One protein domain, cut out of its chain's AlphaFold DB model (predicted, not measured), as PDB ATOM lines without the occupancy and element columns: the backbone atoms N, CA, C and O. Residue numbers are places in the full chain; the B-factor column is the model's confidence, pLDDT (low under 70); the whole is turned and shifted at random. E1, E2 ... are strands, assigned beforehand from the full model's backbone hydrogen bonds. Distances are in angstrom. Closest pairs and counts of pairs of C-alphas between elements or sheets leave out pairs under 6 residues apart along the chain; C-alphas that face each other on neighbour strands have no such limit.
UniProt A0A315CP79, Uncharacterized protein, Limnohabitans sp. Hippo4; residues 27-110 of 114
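Overview. This is residues 27 to 110 of the 114 residues of an uncharacterized protein of Limnohabitans sp. Hippo4 (UniProt A0A315CP79). A strongly twisted sheet of five strands folds over on itself into a small, incompletely closed barrel, with the bent E1 joining E2, E4 and E5, and E3 beside E4. The bent E5 folds round the start of E1 to reach E2. The printed part has 84 residues, of which 49 are in the five named strands, E1 to E5 in chain order; the class is all strand, with no named helix, the neighbour strands are antiparallel, and the whole is compact with a radius of gyration of the C-alphas of 12.1 A and spans of 33 by 29 by 24 A.

Along the chain. E1, residues 27 to 40, starts at C-alpha 27 (179.924, 136.429, 237.006) and measures 21.5 A. E2 is residues 43 to 50, E3 66 to 70, E4 85 to 89. E5, residues 93 to 109, measures 24.5 A and ends at C-alpha 109 (195.050, 121.722, 225.572).

Arrangement. E2, in a hairpin with E1, lies on one side of it (N 35 to O 47, 2.9 A); E4 (N 39 to O 88, 2.8 A) and E5 (N 34 to O 94, 2.8 A) lie on the other side. E3 and E4 form a hairpin (N 68 to O 87, 2.9 A). The closest C-alphas of E2 and E5, Tyr 48 and Val 103, are 5.0 A apart. E3 and E5 are apart.

Size, cuts and confidence. Asp 28 and Asn 63 have the farthest-apart C-alphas, 35.4 A. The printed part has no cut. Links E2 to E3 and E3 to E4 are long. Residues 82 and 110 have pLDDT under 70.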
ATOM      1  N   VAL A  27     181.303 136.088 237.372       94.25
ATOM      2  CA  VAL A  27     179.924 136.429 237.006       94.25
ATOM      3  C   VAL A  27     179.138 136.835 238.247       94.25
ATOM      4  O   VAL A  27     179.505 136.453 239.362       94.25
ATOM      5  N   ASP A  28     178.086 137.614 238.026       95.38
ATOM      6  CA  ASP A  28     177.202 138.158 239.052       95.38
ATOM      7  C   ASP A  28     175.755 138.044 238.546       95.38
ATOM      8  O   ASP A  28     175.456 138.480 237.433       95.38
ATOM      9  N   GLY A  29     174.892 137.381 239.312       93.94
ATOM     10  CA  GLY A  29     173.461 137.243 239.059       93.94
ATOM     11  C   GLY A  29     173.090 136.374 237.856       93.94
ATOM     12  O   GLY A  29     172.038 136.593 237.259       93.94
ATOM     13  N   VAL A  30     173.923 135.405 237.454       94.69
ATOM     14  CA  VAL A  30     173.668 134.604 236.239       94.69
ATOM     15  C   VAL A  30     173.137 133.209 236.545       94.69
ATOM     16  O   VAL A  30     173.398 132.628 237.596       94.69
ATOM     17  N   ARG A  31     172.431 132.623 235.576       96.19
ATOM     18  CA  ARG A  31     172.001 131.226 235.642       96.19
ATOM     19  C   ARG A  31     173.140 130.298 235.233       96.19
ATOM     20  O   ARG A  31     173.685 130.419 234.131       96.19
ATOM     21  N   VAL A  32     173.479 129.348 236.099       96.62
ATOM     22  CA  VAL A  32     174.547 128.371 235.855       96.62
ATOM     23  C   VAL A  32     174.048 126.940 236.002       96.62
ATOM     24  O   VAL A  32     173.060 126.655 236.680       96.62
ATOM     25  N   VAL A  33     174.784 126.021 235.391       96.69
ATOM     26  CA  VAL A  33     174.711 124.594 235.686       96.69
ATOM     27  C   VAL A  33     176.020 124.157 236.336       96.69
ATOM     28  O   VAL A  33     177.107 124.393 235.804       96.69
ATOM     29  N   ARG A  34     175.921 123.524 237.503       96.75
ATOM     30  CA  ARG A  34     177.005 122.735 238.081       96.75
ATOM     31  C   ARG A  34     176.929 121.334 237.493       96.75
ATOM     32  O   ARG A  34     175.881 120.699 237.586       96.75
ATOM     33  N   ILE A  35     178.022 120.863 236.910       96.62
ATOM     34  CA  ILE A  35     178.155 119.518 236.349       96.62
ATOM     35  C   ILE A  35     179.259 118.817 237.130       96.62
ATOM     36  O   ILE A  35     180.390 119.296 237.118       96.62
ATOM     37  N   ASP A  36     178.939 117.714 237.805       95.25
ATOM     38  CA  ASP A  36     179.939 116.966 238.579       95.25
ATOM     39  C   ASP A  36     180.789 116.066 237.670       95.25
ATOM     40  O   ASP A  36     181.992 115.934 237.885       95.25
ATOM     41  N   GLU A  37     180.192 115.521 236.606       95.69
ATOM     42  CA  GLU A  37     180.887 114.734 235.586       95.69
ATOM     43  C   GLU A  37     180.276 114.997 234.204       95.69
ATOM     44  O   GLU A  37     179.093 114.733 233.957       95.69
ATOM     45  N   GLY A  38     181.078 115.538 233.291       94.94
ATOM     46  CA  GLY A  38     180.663 115.857 231.933       94.94
ATOM     47  C   GLY A  38     181.779 115.687 230.914       94.94
ATOM     48  O   GLY A  38     182.942 115.464 231.248       94.94
ATOM     49  N   SER A  39     181.411 115.805 229.643       94.56
ATOM     50  CA  SER A  39     182.331 115.704 228.516       94.56
ATOM     51  C   SER A  39     182.017 116.751 227.458       94.56
ATOM     52  O   SER A  39     180.860 116.973 227.091       94.56
ATOM     53  N   PHE A  40     183.058 117.391 226.936       93.88
ATOM     54  CA  PHE A  40     182.960 118.297 225.802       93.88
ATOM     55  C   PHE A  40     184.101 118.025 224.827       93.88
ATOM     56  O   PHE A  40     185.270 118.152 225.177       93.88
ATOM     57  N   ARG A  41     183.767 117.636 223.588       91.31
ATOM     58  CA  ARG A  41     184.754 117.336 222.528       91.31
ATOM     59  C   ARG A  41     185.841 116.340 222.974       91.31
ATOM     60  O   ARG A  41     187.024 116.507 222.661       91.31
ATOM     61  N   ASN A  42     185.397 115.294 223.671       90.88
ATOM     62  CA  ASN A  42     186.180 114.219 224.294       90.88
ATOM     63  C   ASN A  42     187.018 114.630 225.513       90.88
ATOM     64  O   ASN A  42     187.723 113.781 226.050       90.88
ATOM     65  N   ALA A  43     186.959 115.887 225.956       92.06
ATOM     66  CA  ALA A  43     187.638 116.334 227.163       92.06
ATOM     67  C   ALA A  43     186.711 116.216 228.386       92.06
ATOM     68  O   ALA A  43     185.557 116.658 228.299       92.06
ATOM     69  N   PRO A  44     187.186 115.658 229.514       93.12
ATOM     70  CA  PRO A  44     186.416 115.621 230.748       93.12
ATOM     71  C   PRO A  44     186.264 117.033 231.318       93.12
ATOM     72  O   PRO A  44     187.207 117.824 231.325       93.12
ATOM     73  N   VAL A  45     185.069 117.354 231.807       93.56
ATOM     74  CA  VAL A  45     184.769 118.653 232.413       93.56
ATOM     75  C   VAL A  45     183.917 118.481 233.670       93.56
ATOM     76  O   VAL A  45     182.986 117.680 233.694       93.56
ATOM     77  N   SER A  46     184.232 119.245 234.717       94.75
ATOM     78  CA  SER A  46     183.504 119.245 235.990       94.75
ATOM     79  C   SER A  46     183.610 120.620 236.643       94.75
ATOM     80  O   SER A  46     184.717 121.128 236.801       94.75
ATOM     81  N   GLY A  47     182.480 121.249 236.973       95.25
ATOM     82  CA  GLY A  47     182.443 122.596 237.545       95.25
ATOM     83  C   GLY A  47     181.191 123.397 237.192       95.25
ATOM     84  O   GLY A  47     180.145 122.835 236.865       95.25
ATOM     85  N   TYR A  48     181.303 124.725 237.284       96.88
ATOM     86  CA  TYR A  48     180.211 125.671 237.041       96.88
ATOM     87  C   TYR A  48     180.302 126.280 235.644       96.88
ATOM     88  O   TYR A  48     181.328 126.852 235.267       96.88
ATOM     89  N   PHE A  49     179.201 126.218 234.904       96.62
ATOM     90  CA  PHE A  49     179.093 126.756 233.553       96.62
ATOM     91  C   PHE A  49     177.912 127.715 233.470       96.62
ATOM     92  O   PHE A  49     176.797 127.355 233.841       96.62
ATOM     93  N   GLU A  50     178.138 128.921 232.953       96.38
ATOM     94  CA  GLU A  50     177.038 129.836 232.637       96.38
ATOM     95  C   GLU A  50     176.234 129.291 231.454       96.38
ATOM     96  O   GLU A  50     176.810 128.876 230.445       96.38
ATOM     97  N   LEU A  51     174.907 129.297 231.564       95.81
ATOM     98  CA  LEU A  51     174.039 128.864 230.472       95.81
ATOM     99  C   LEU A  51     174.121 129.825 229.280       95.81
ATOM    100  O   LEU A  51     174.321 131.032 229.434       95.81
ATOM    101  N   ALA A  52     173.941 129.291 228.071       93.12
ATOM    102  CA  ALA A  52     173.903 130.091 226.847       93.12
ATOM    103  C   ALA A  52     172.792 131.158 226.873       93.12
ATOM    104  O   ALA A  52     173.010 132.290 226.435       93.12
ATOM    105  N   SER A  53     171.635 130.798 227.436       90.44
ATOM    106  CA  SER A  53     170.466 131.645 227.674       90.44
ATOM    107  C   SER A  53     169.819 131.273 229.021       90.44
ATOM    108  O   SER A  53     169.900 130.109 229.426       90.44
ATOM    109  N   PRO A  54     169.123 132.199 229.709       84.81
ATOM    110  CA  PRO A  54     168.297 131.867 230.873       84.81
ATOM    111  C   PRO A  54     167.266 130.768 230.590       84.81
ATOM    112  O   PRO A  54     166.917 130.006 231.487       84.81
ATOM    113  N   GLU A  55     166.814 130.645 229.341       87.56
ATOM    114  CA  GLU A  55     165.829 129.651 228.907       87.56
ATOM    115  C   GLU A  55     166.449 128.322 228.460       87.56
ATOM    116  O   GLU A  55     165.718 127.406 228.079       87.56
ATOM    117  N   THR A  56     167.783 128.188 228.480       91.69
ATOM    118  CA  THR A  56     168.451 126.952 228.068       91.69
ATOM    119  C   THR A  56     167.928 125.771 228.884       91.69
ATOM    120  O   THR A  56     167.979 125.759 230.113       91.69
ATOM    121  N   ARG A  57     167.452 124.742 228.177       90.94
ATOM    122  CA  ARG A  57     166.964 123.492 228.765       90.94
ATOM    123  C   ARG A  57     167.942 122.359 228.508       90.94
ATOM    124  O   ARG A  57     168.650 122.345 227.499       90.94
ATOM    125  N   LEU A  58     167.924 121.383 229.409       93.50
ATOM    126  CA  LEU A  58     168.587 120.109 229.188       93.50
ATOM    127  C   LEU A  58     167.933 119.398 227.998       93.50
ATOM    128  O   LEU A  58     166.714 119.233 227.963       93.50
ATOM    129  N   LYS A  59     168.740 118.971 227.030       94.25
ATOM    130  CA  LYS A  59     168.306 118.122 225.920       94.25
ATOM    131  C   LYS A  59     168.675 116.683 226.240       94.25
ATOM    132  O   LYS A  59     169.802 116.420 226.650       94.25
ATOM    133  N   VAL A  60     167.743 115.763 226.037       94.50
ATOM    134  CA  VAL A  60     167.982 114.324 226.180       94.50
ATOM    135  C   VAL A  60     167.765 113.693 224.814       94.50
ATOM    136  O   VAL A  60     166.722 113.913 224.199       94.50
ATOM    137  N   ASP A  61     168.769 112.988 224.301       90.06
ATOM    138  CA  ASP A  61     168.640 112.262 223.040       90.06
ATOM    139  C   ASP A  61     167.892 110.926 223.227       90.06
ATOM    140  O   ASP A  61     167.562 110.517 224.342       90.06
ATOM    141  N   LYS A  62     167.624 110.224 222.121       89.06
ATOM    142  CA  LYS A  62     166.930 108.923 222.137       89.06
ATOM    143  C   LYS A  62     167.702 107.822 222.881       89.06
ATOM    144  O   LYS A  62     167.098 106.828 223.261       89.06
ATOM    145  N   ASN A  63     169.006 108.005 223.080       88.75
ATOM    146  CA  ASN A  63     169.899 107.066 223.753       88.75
ATOM    147  C   ASN A  63     170.090 107.420 225.242       88.75
ATOM    148  O   ASN A  63     170.876 106.773 225.928       88.75
ATOM    149  N   GLY A  64     169.393 108.447 225.748       88.88
ATOM    150  CA  GLY A  64     169.511 108.923 227.126       88.88
ATOM    151  C   GLY A  64     170.688 109.876 227.368       88.88
ATOM    152  O   GLY A  64     170.899 110.305 228.505       88.88
ATOM    153  N   THR A  65     171.440 110.256 226.333       92.56
ATOM    154  CA  THR A  65     172.530 111.230 226.445       92.56
ATOM    155  C   THR A  65     171.956 112.603 226.753       92.56
ATOM    156  O   THR A  65     171.152 113.159 226.000       92.56
ATOM    157  N   ARG A  66     172.409 113.183 227.860       95.19
ATOM    158  CA  ARG A  66     171.995 114.504 228.327       95.19
ATOM    159  C   ARG A  66     172.996 115.542 227.840       95.19
ATOM    160  O   ARG A  66     174.186 115.414 228.108       95.19
ATOM    161  N   THR A  67     172.533 116.577 227.153       95.62
ATOM    162  CA  THR A  67     173.370 117.677 226.663       95.62
ATOM    163  C   THR A  67     172.792 119.027 227.056       95.62
ATOM    164  O   THR A  67     171.574 119.208 227.121       95.62
ATOM    165  N   ILE A  68     173.665 119.994 227.323       95.88
ATOM    166  CA  ILE A  68     173.274 121.354 227.688       95.88
ATOM    167  C   ILE A  68     174.158 122.390 227.005       95.88
ATOM    168  O   ILE A  68     175.342 122.154 226.774       95.88
ATOM    169  N   GLU A  69     173.568 123.530 226.655       95.62
ATOM    170  CA  GLU A  69     174.266 124.614 225.972       95.62
ATOM    171  C   GLU A  69     174.806 125.655 226.968       95.62
ATOM    172  O   GLU A  69     174.056 126.242 227.749       95.62
ATOM    173  N   VAL A  70     176.115 125.899 226.948       95.19
ATOM    174  CA  VAL A  70     176.800 126.754 227.930       95.19
ATOM    175  C   VAL A  70     177.797 127.703 227.278       95.19
ATOM    176  O   VAL A  70     178.389 127.396 226.239       95.19
ATOM    177  N   LYS A  71     178.036 128.851 227.919       94.56
ATOM    178  CA  LYS A  71     179.005 129.863 227.480       94.56
ATOM    179  C   LYS A  71     180.445 129.439 227.770       94.56
ATOM    180  O   LYS A  71     181.110 130.002 228.633       94.56
ATOM    181  N   LEU A  72     180.913 128.442 227.026       93.81
ATOM    182  CA  LEU A  72     182.257 127.883 227.117       93.81
ATOM    183  C   LEU A  72     182.972 127.993 225.765       93.81
ATOM    184  O   LEU A  72     182.437 127.595 224.730       93.81
ATOM    185  N   GLY A  73     184.191 128.524 225.780       93.25
ATOM    186  CA  GLY A  73     185.099 128.539 224.639       93.25
ATOM    187  C   GLY A  73     185.886 127.235 224.513       93.25
ATOM    188  O   GLY A  73     186.237 126.604 225.506       93.25
ATOM    189  N   TRP A  74     186.193 126.855 223.279       93.19
ATOM    190  CA  TRP A  74     187.118 125.785 222.927       93.19
ATOM    191  C   TRP A  74     188.336 126.413 222.257       93.19
ATOM    192  O   TRP A  74     188.201 126.945 221.166       93.19
ATOM    193  N   PHE A  75     189.507 126.414 222.896       91.12
ATOM    194  CA  PHE A  75     190.702 127.126 222.412       91.12
ATOM    195  C   PHE A  75     190.423 128.603 222.072       91.12
ATOM    196  O   PHE A  75     190.945 129.155 221.109       91.12
ATOM    197  N   GLY A  76     189.579 129.250 222.876       89.94
ATOM    198  CA  GLY A  76     189.187 130.643 222.681       89.94
ATOM    199  C   GLY A  76     188.160 130.852 221.571       89.94
ATOM    200  O   GLY A  76     187.918 132.000 221.203       89.94
ATOM    201  N   VAL A  77     187.537 129.793 221.037       90.25
ATOM    202  CA  VAL A  77     186.509 129.907 219.990       90.25
ATOM    203  C   VAL A  77     185.181 129.252 220.355       90.25
ATOM    204  O   VAL A  77     185.128 128.258 221.077       90.25
ATOM    205  N   ARG A  78     184.084 129.811 219.842       89.69
ATOM    206  CA  ARG A  78     182.734 129.226 219.911       89.69
ATOM    207  C   ARG A  78     182.360 128.559 218.582       89.69
ATOM    208  O   ARG A  78     182.944 128.912 217.555       89.69
ATOM    209  N   PRO A  79     181.390 127.628 218.553       81.31
ATOM    210  CA  PRO A  79     180.914 127.014 217.311       81.31
ATOM    211  C   PRO A  79     180.512 128.036 216.231       81.31
ATOM    212  O   PRO A  79     179.955 129.089 216.535       81.31
ATOM    213  N   GLN A  80     180.777 127.723 214.955       73.62
ATOM    214  CA  GLN A  80     180.483 128.628 213.829       73.62
ATOM    215  C   GLN A  80     178.985 128.808 213.558       73.62
ATOM    216  O   GLN A  80     178.586 129.852 213.055       73.62
ATOM    217  N   ALA A  81     178.153 127.834 213.934       74.31
ATOM    218  CA  ALA A  81     176.705 127.838 213.706       74.31
ATOM    219  C   ALA A  81     175.924 128.858 214.572       74.31
ATOM    220  O   ALA A  81     174.732 128.691 214.799       74.31
ATOM    221  N   GLY A  82     176.586 129.890 215.104       69.56
ATOM    222  CA  GLY A  82     175.970 130.956 215.904       69.56
ATOM    223  C   GLY A  82     175.624 130.584 217.351       69.56
ATOM    224  O   GLY A  82     175.308 131.477 218.133       69.56
ATOM    225  N   GLY A  83     175.722 129.304 217.716       85.75
ATOM    226  CA  GLY A  83     175.437 128.799 219.058       85.75
ATOM    227  C   GLY A  83     176.628 128.805 220.017       85.75
ATOM    228  O   GLY A  83     177.728 129.287 219.724       85.75
ATOM    229  N   TRP A  84     176.386 128.223 221.183       91.75
ATOM    230  CA  TRP A  84     177.352 128.040 222.257       91.75
ATOM    231  C   TRP A  84     177.760 126.563 222.390       91.75
ATOM    232  O   TRP A  84     177.390 125.713 221.580       91.75
ATOM    233  N   ALA A  85     178.625 126.243 223.353       92.44
ATOM    234  CA  ALA A  85     179.150 124.889 223.499       92.44
ATOM    235  C   ALA A  85     178.085 123.933 224.050       92.44
ATOM    236  O   ALA A  85     177.469 124.213 225.075       92.44
ATOM    237  N   HIS A  86     177.925 122.773 223.411       94.00
ATOM    238  CA  HIS A  86     177.084 121.686 223.911       94.00
ATOM    239  C   HIS A  86     177.913 120.728 224.767       94.00
ATOM    240  O   HIS A  86     178.695 119.937 224.238       94.00
ATOM    241  N   VAL A  87     177.745 120.803 226.083       94.75
ATOM    242  CA  VAL A  87     178.401 119.912 227.045       94.75
ATOM    243  C   VAL A  87     177.506 118.707 227.303       94.75
ATOM    244  O   VAL A  87     176.304 118.851 227.523       94.75
ATOM    245  N   THR A  88     178.096 117.516 227.282       96.56
ATOM    246  CA  THR A  88     177.430 116.263 227.650       96.56
ATOM    247  C   THR A  88     177.517 116.065 229.158       96.56
ATOM    248  O   THR A  88     178.596 116.208 229.727       96.56
ATOM    249  N   ILE A  89     176.404 115.722 229.804       96.12
ATOM    250  CA  ILE A  89     176.325 115.438 231.241       96.12
ATOM    251  C   ILE A  89     176.319 113.924 231.440       96.12
ATOM    252  O   ILE A  89     175.351 113.243 231.088       96.12
ATOM    253  N   LEU A  90     177.397 113.409 232.026       94.44
ATOM    254  CA  LEU A  90     177.577 111.986 232.303       94.44
ATOM    255  C   LEU A  90     177.081 111.634 233.712       94.44
ATOM    256  O   LEU A  90     176.376 110.644 233.875       94.44
ATOM    257  N   GLY A  91     177.324 112.504 234.696       92.19
ATOM    258  CA  GLY A  91     176.955 112.294 236.098       92.19
ATOM    259  C   GLY A  91     175.790 113.158 236.589       92.19
ATOM    260  O   GLY A  91     174.793 113.377 235.888       92.19
ATOM    261  N   ALA A  92     175.903 113.621 237.835       94.19
ATOM    262  CA  ALA A  92     174.950 114.529 238.463       94.19
ATOM    263  C   ALA A  92     175.117 115.973 237.955       94.19
ATOM    264  O   ALA A  92     176.195 116.396 237.527       94.19
ATOM    265  N   HIS A  93     174.021 116.733 238.000       95.31
ATOM    266  CA  HIS A  93     174.020 118.157 237.681       95.31
ATOM    267  C   HIS A  93     173.014 118.917 238.548       95.31
ATOM    268  O   HIS A  93     172.027 118.345 239.013       95.31
ATOM    269  N   LYS A  94     173.254 120.215 238.743       96.31
ATOM    270  CA  LYS A  94     172.357 121.114 239.476       96.31
ATOM    271  C   LYS A  94     172.299 122.478 238.804       96.31
ATOM    272  O   LYS A  94     173.336 123.072 238.522       96.31
ATOM    273  N   PHE A  95     171.090 122.982 238.588       95.88
ATOM    274  CA  PHE A  95     170.871 124.364 238.173       95.88
ATOM    275  C   PHE A  95     170.915 125.289 239.382       95.88
ATOM    276  O   PHE A  95     170.388 124.950 240.444       95.88
ATOM    277  N   LEU A  96     171.561 126.435 239.213       94.94
ATOM    278  CA  LEU A  96     171.592 127.505 240.199       94.94
ATOM    279  C   LEU A  96     171.217 128.802 239.491       94.94
ATOM    280  O   LEU A  96     171.826 129.168 238.482       94.94
ATOM    281  N   ASP A  97     170.208 129.467 240.029       94.75
ATOM    282  CA  ASP A  97     169.791 130.797 239.609       94.75
ATOM    283  C   ASP A  97     170.536 131.848 240.453       94.75
ATOM    284  O   ASP A  97     171.018 131.534 241.543       94.75
ATOM    285  N   GLU A  98     170.679 133.070 239.928       93.19
ATOM    286  CA  GLU A  98     171.333 134.204 240.616       93.19
ATOM    287  C   GLU A  98     172.743 133.892 241.167       93.19
ATOM    288  O   GLU A  98     173.155 134.363 242.228       93.19
ATOM    289  N   PHE A  99     173.513 133.077 240.444       94.69
ATOM    290  CA  PHE A  99     174.830 132.643 240.891       94.69
ATOM    291  C   PHE A  99     175.877 133.756 240.769       94.69
ATOM    292  O   PHE A  99     176.083 134.329 239.694       94.69
ATOM    293  N   ASN A 100     176.609 133.959 241.866       96.25
ATOM    294  CA  ASN A 100     177.739 134.877 241.976       96.25
ATOM    295  C   ASN A 100     179.012 134.066 242.222       96.25
ATOM    296  O   ASN A 100     179.118 133.356 243.223       96.25
ATOM    297  N   GLY A 101     179.994 134.154 241.325       95.38
ATOM    298  CA  GLY A 101     181.213 133.360 241.468       95.38
ATOM    299  C   GLY A 101     182.020 133.204 240.189       95.38
ATOM    300  O   GLY A 101     181.936 134.019 239.274       95.38
ATOM    301  N   MET A 102     182.836 132.150 240.145       95.94
ATOM    302  CA  MET A 102     183.671 131.819 238.992       95.94
ATOM    303  C   MET A 102     183.004 130.730 238.152       95.94
ATOM    304  O   MET A 102     182.669 129.667 238.669       95.94
ATOM    305  N   VAL A 103     182.862 130.982 236.854       95.69
ATOM    306  CA  VAL A 103     182.407 129.999 235.861       95.69
ATOM    307  C   VAL A 103     183.516 129.694 234.866       95.69
ATOM    308  O   VAL A 103     184.419 130.506 234.644       95.69
ATOM    309  N   PHE A 104     183.447 128.526 234.245       94.75
ATOM    310  CA  PHE A 104     184.405 128.128 233.225       94.75
ATOM    311  C   PHE A 104     184.169 128.924 231.951       94.75
ATOM    312  O   PHE A 104     183.050 129.003 231.449       94.75
ATOM    313  N   HIS A 105     185.242 129.519 231.440       93.69
ATOM    314  CA  HIS A 105     185.181 130.403 230.285       93.69
ATOM    315  C   HIS A 105     185.840 129.789 229.058       93.69
ATOM    316  O   HIS A 105     185.325 129.935 227.951       93.69
ATOM    317  N   ASN A 106     186.946 129.064 229.238       92.75
ATOM    318  CA  ASN A 106     187.670 128.459 228.126       92.75
ATOM    319  C   ASN A 106     188.347 127.142 228.524       92.75
ATOM    320  O   ASN A 106     188.977 127.041 229.581       92.75
ATOM    321  N   ILE A 107     188.258 126.162 227.629       91.31
ATOM    322  CA  ILE A 107     188.994 124.900 227.685       91.31
ATOM    323  C   ILE A 107     189.979 124.836 226.519       91.31
ATOM    324  O   ILE A 107     189.632 125.118 225.372       91.31
ATOM    325  N   SER A 108     191.222 124.462 226.793       89.12
ATOM    326  CA  SER A 108     192.220 124.226 225.756       89.12
ATOM    327  C   SER A 108     193.195 123.142 226.195       89.12
ATOM    328  O   SER A 108     193.292 122.778 227.364       89.12
ATOM    329  N   GLY A 109     193.910 122.563 225.240       82.06
ATOM    330  CA  GLY A 109     195.050 121.722 225.572       82.06
ATOM    331  C   GLY A 109     196.122 122.597 226.193       82.06
ATOM    332  O   GLY A 109     196.348 123.693 225.680       82.06
ATOM    333  N   GLN A 110     196.790 122.107 227.243       61.59
ATOM    334  CA  GLN A 110     198.021 122.721 227.739       61.59
ATOM    335  C   GLN A 110     198.839 123.217 226.538       61.59
ATOM    336  O   GLN A 110     199.274 122.422 225.696       61.59
TER     337      GLN A 110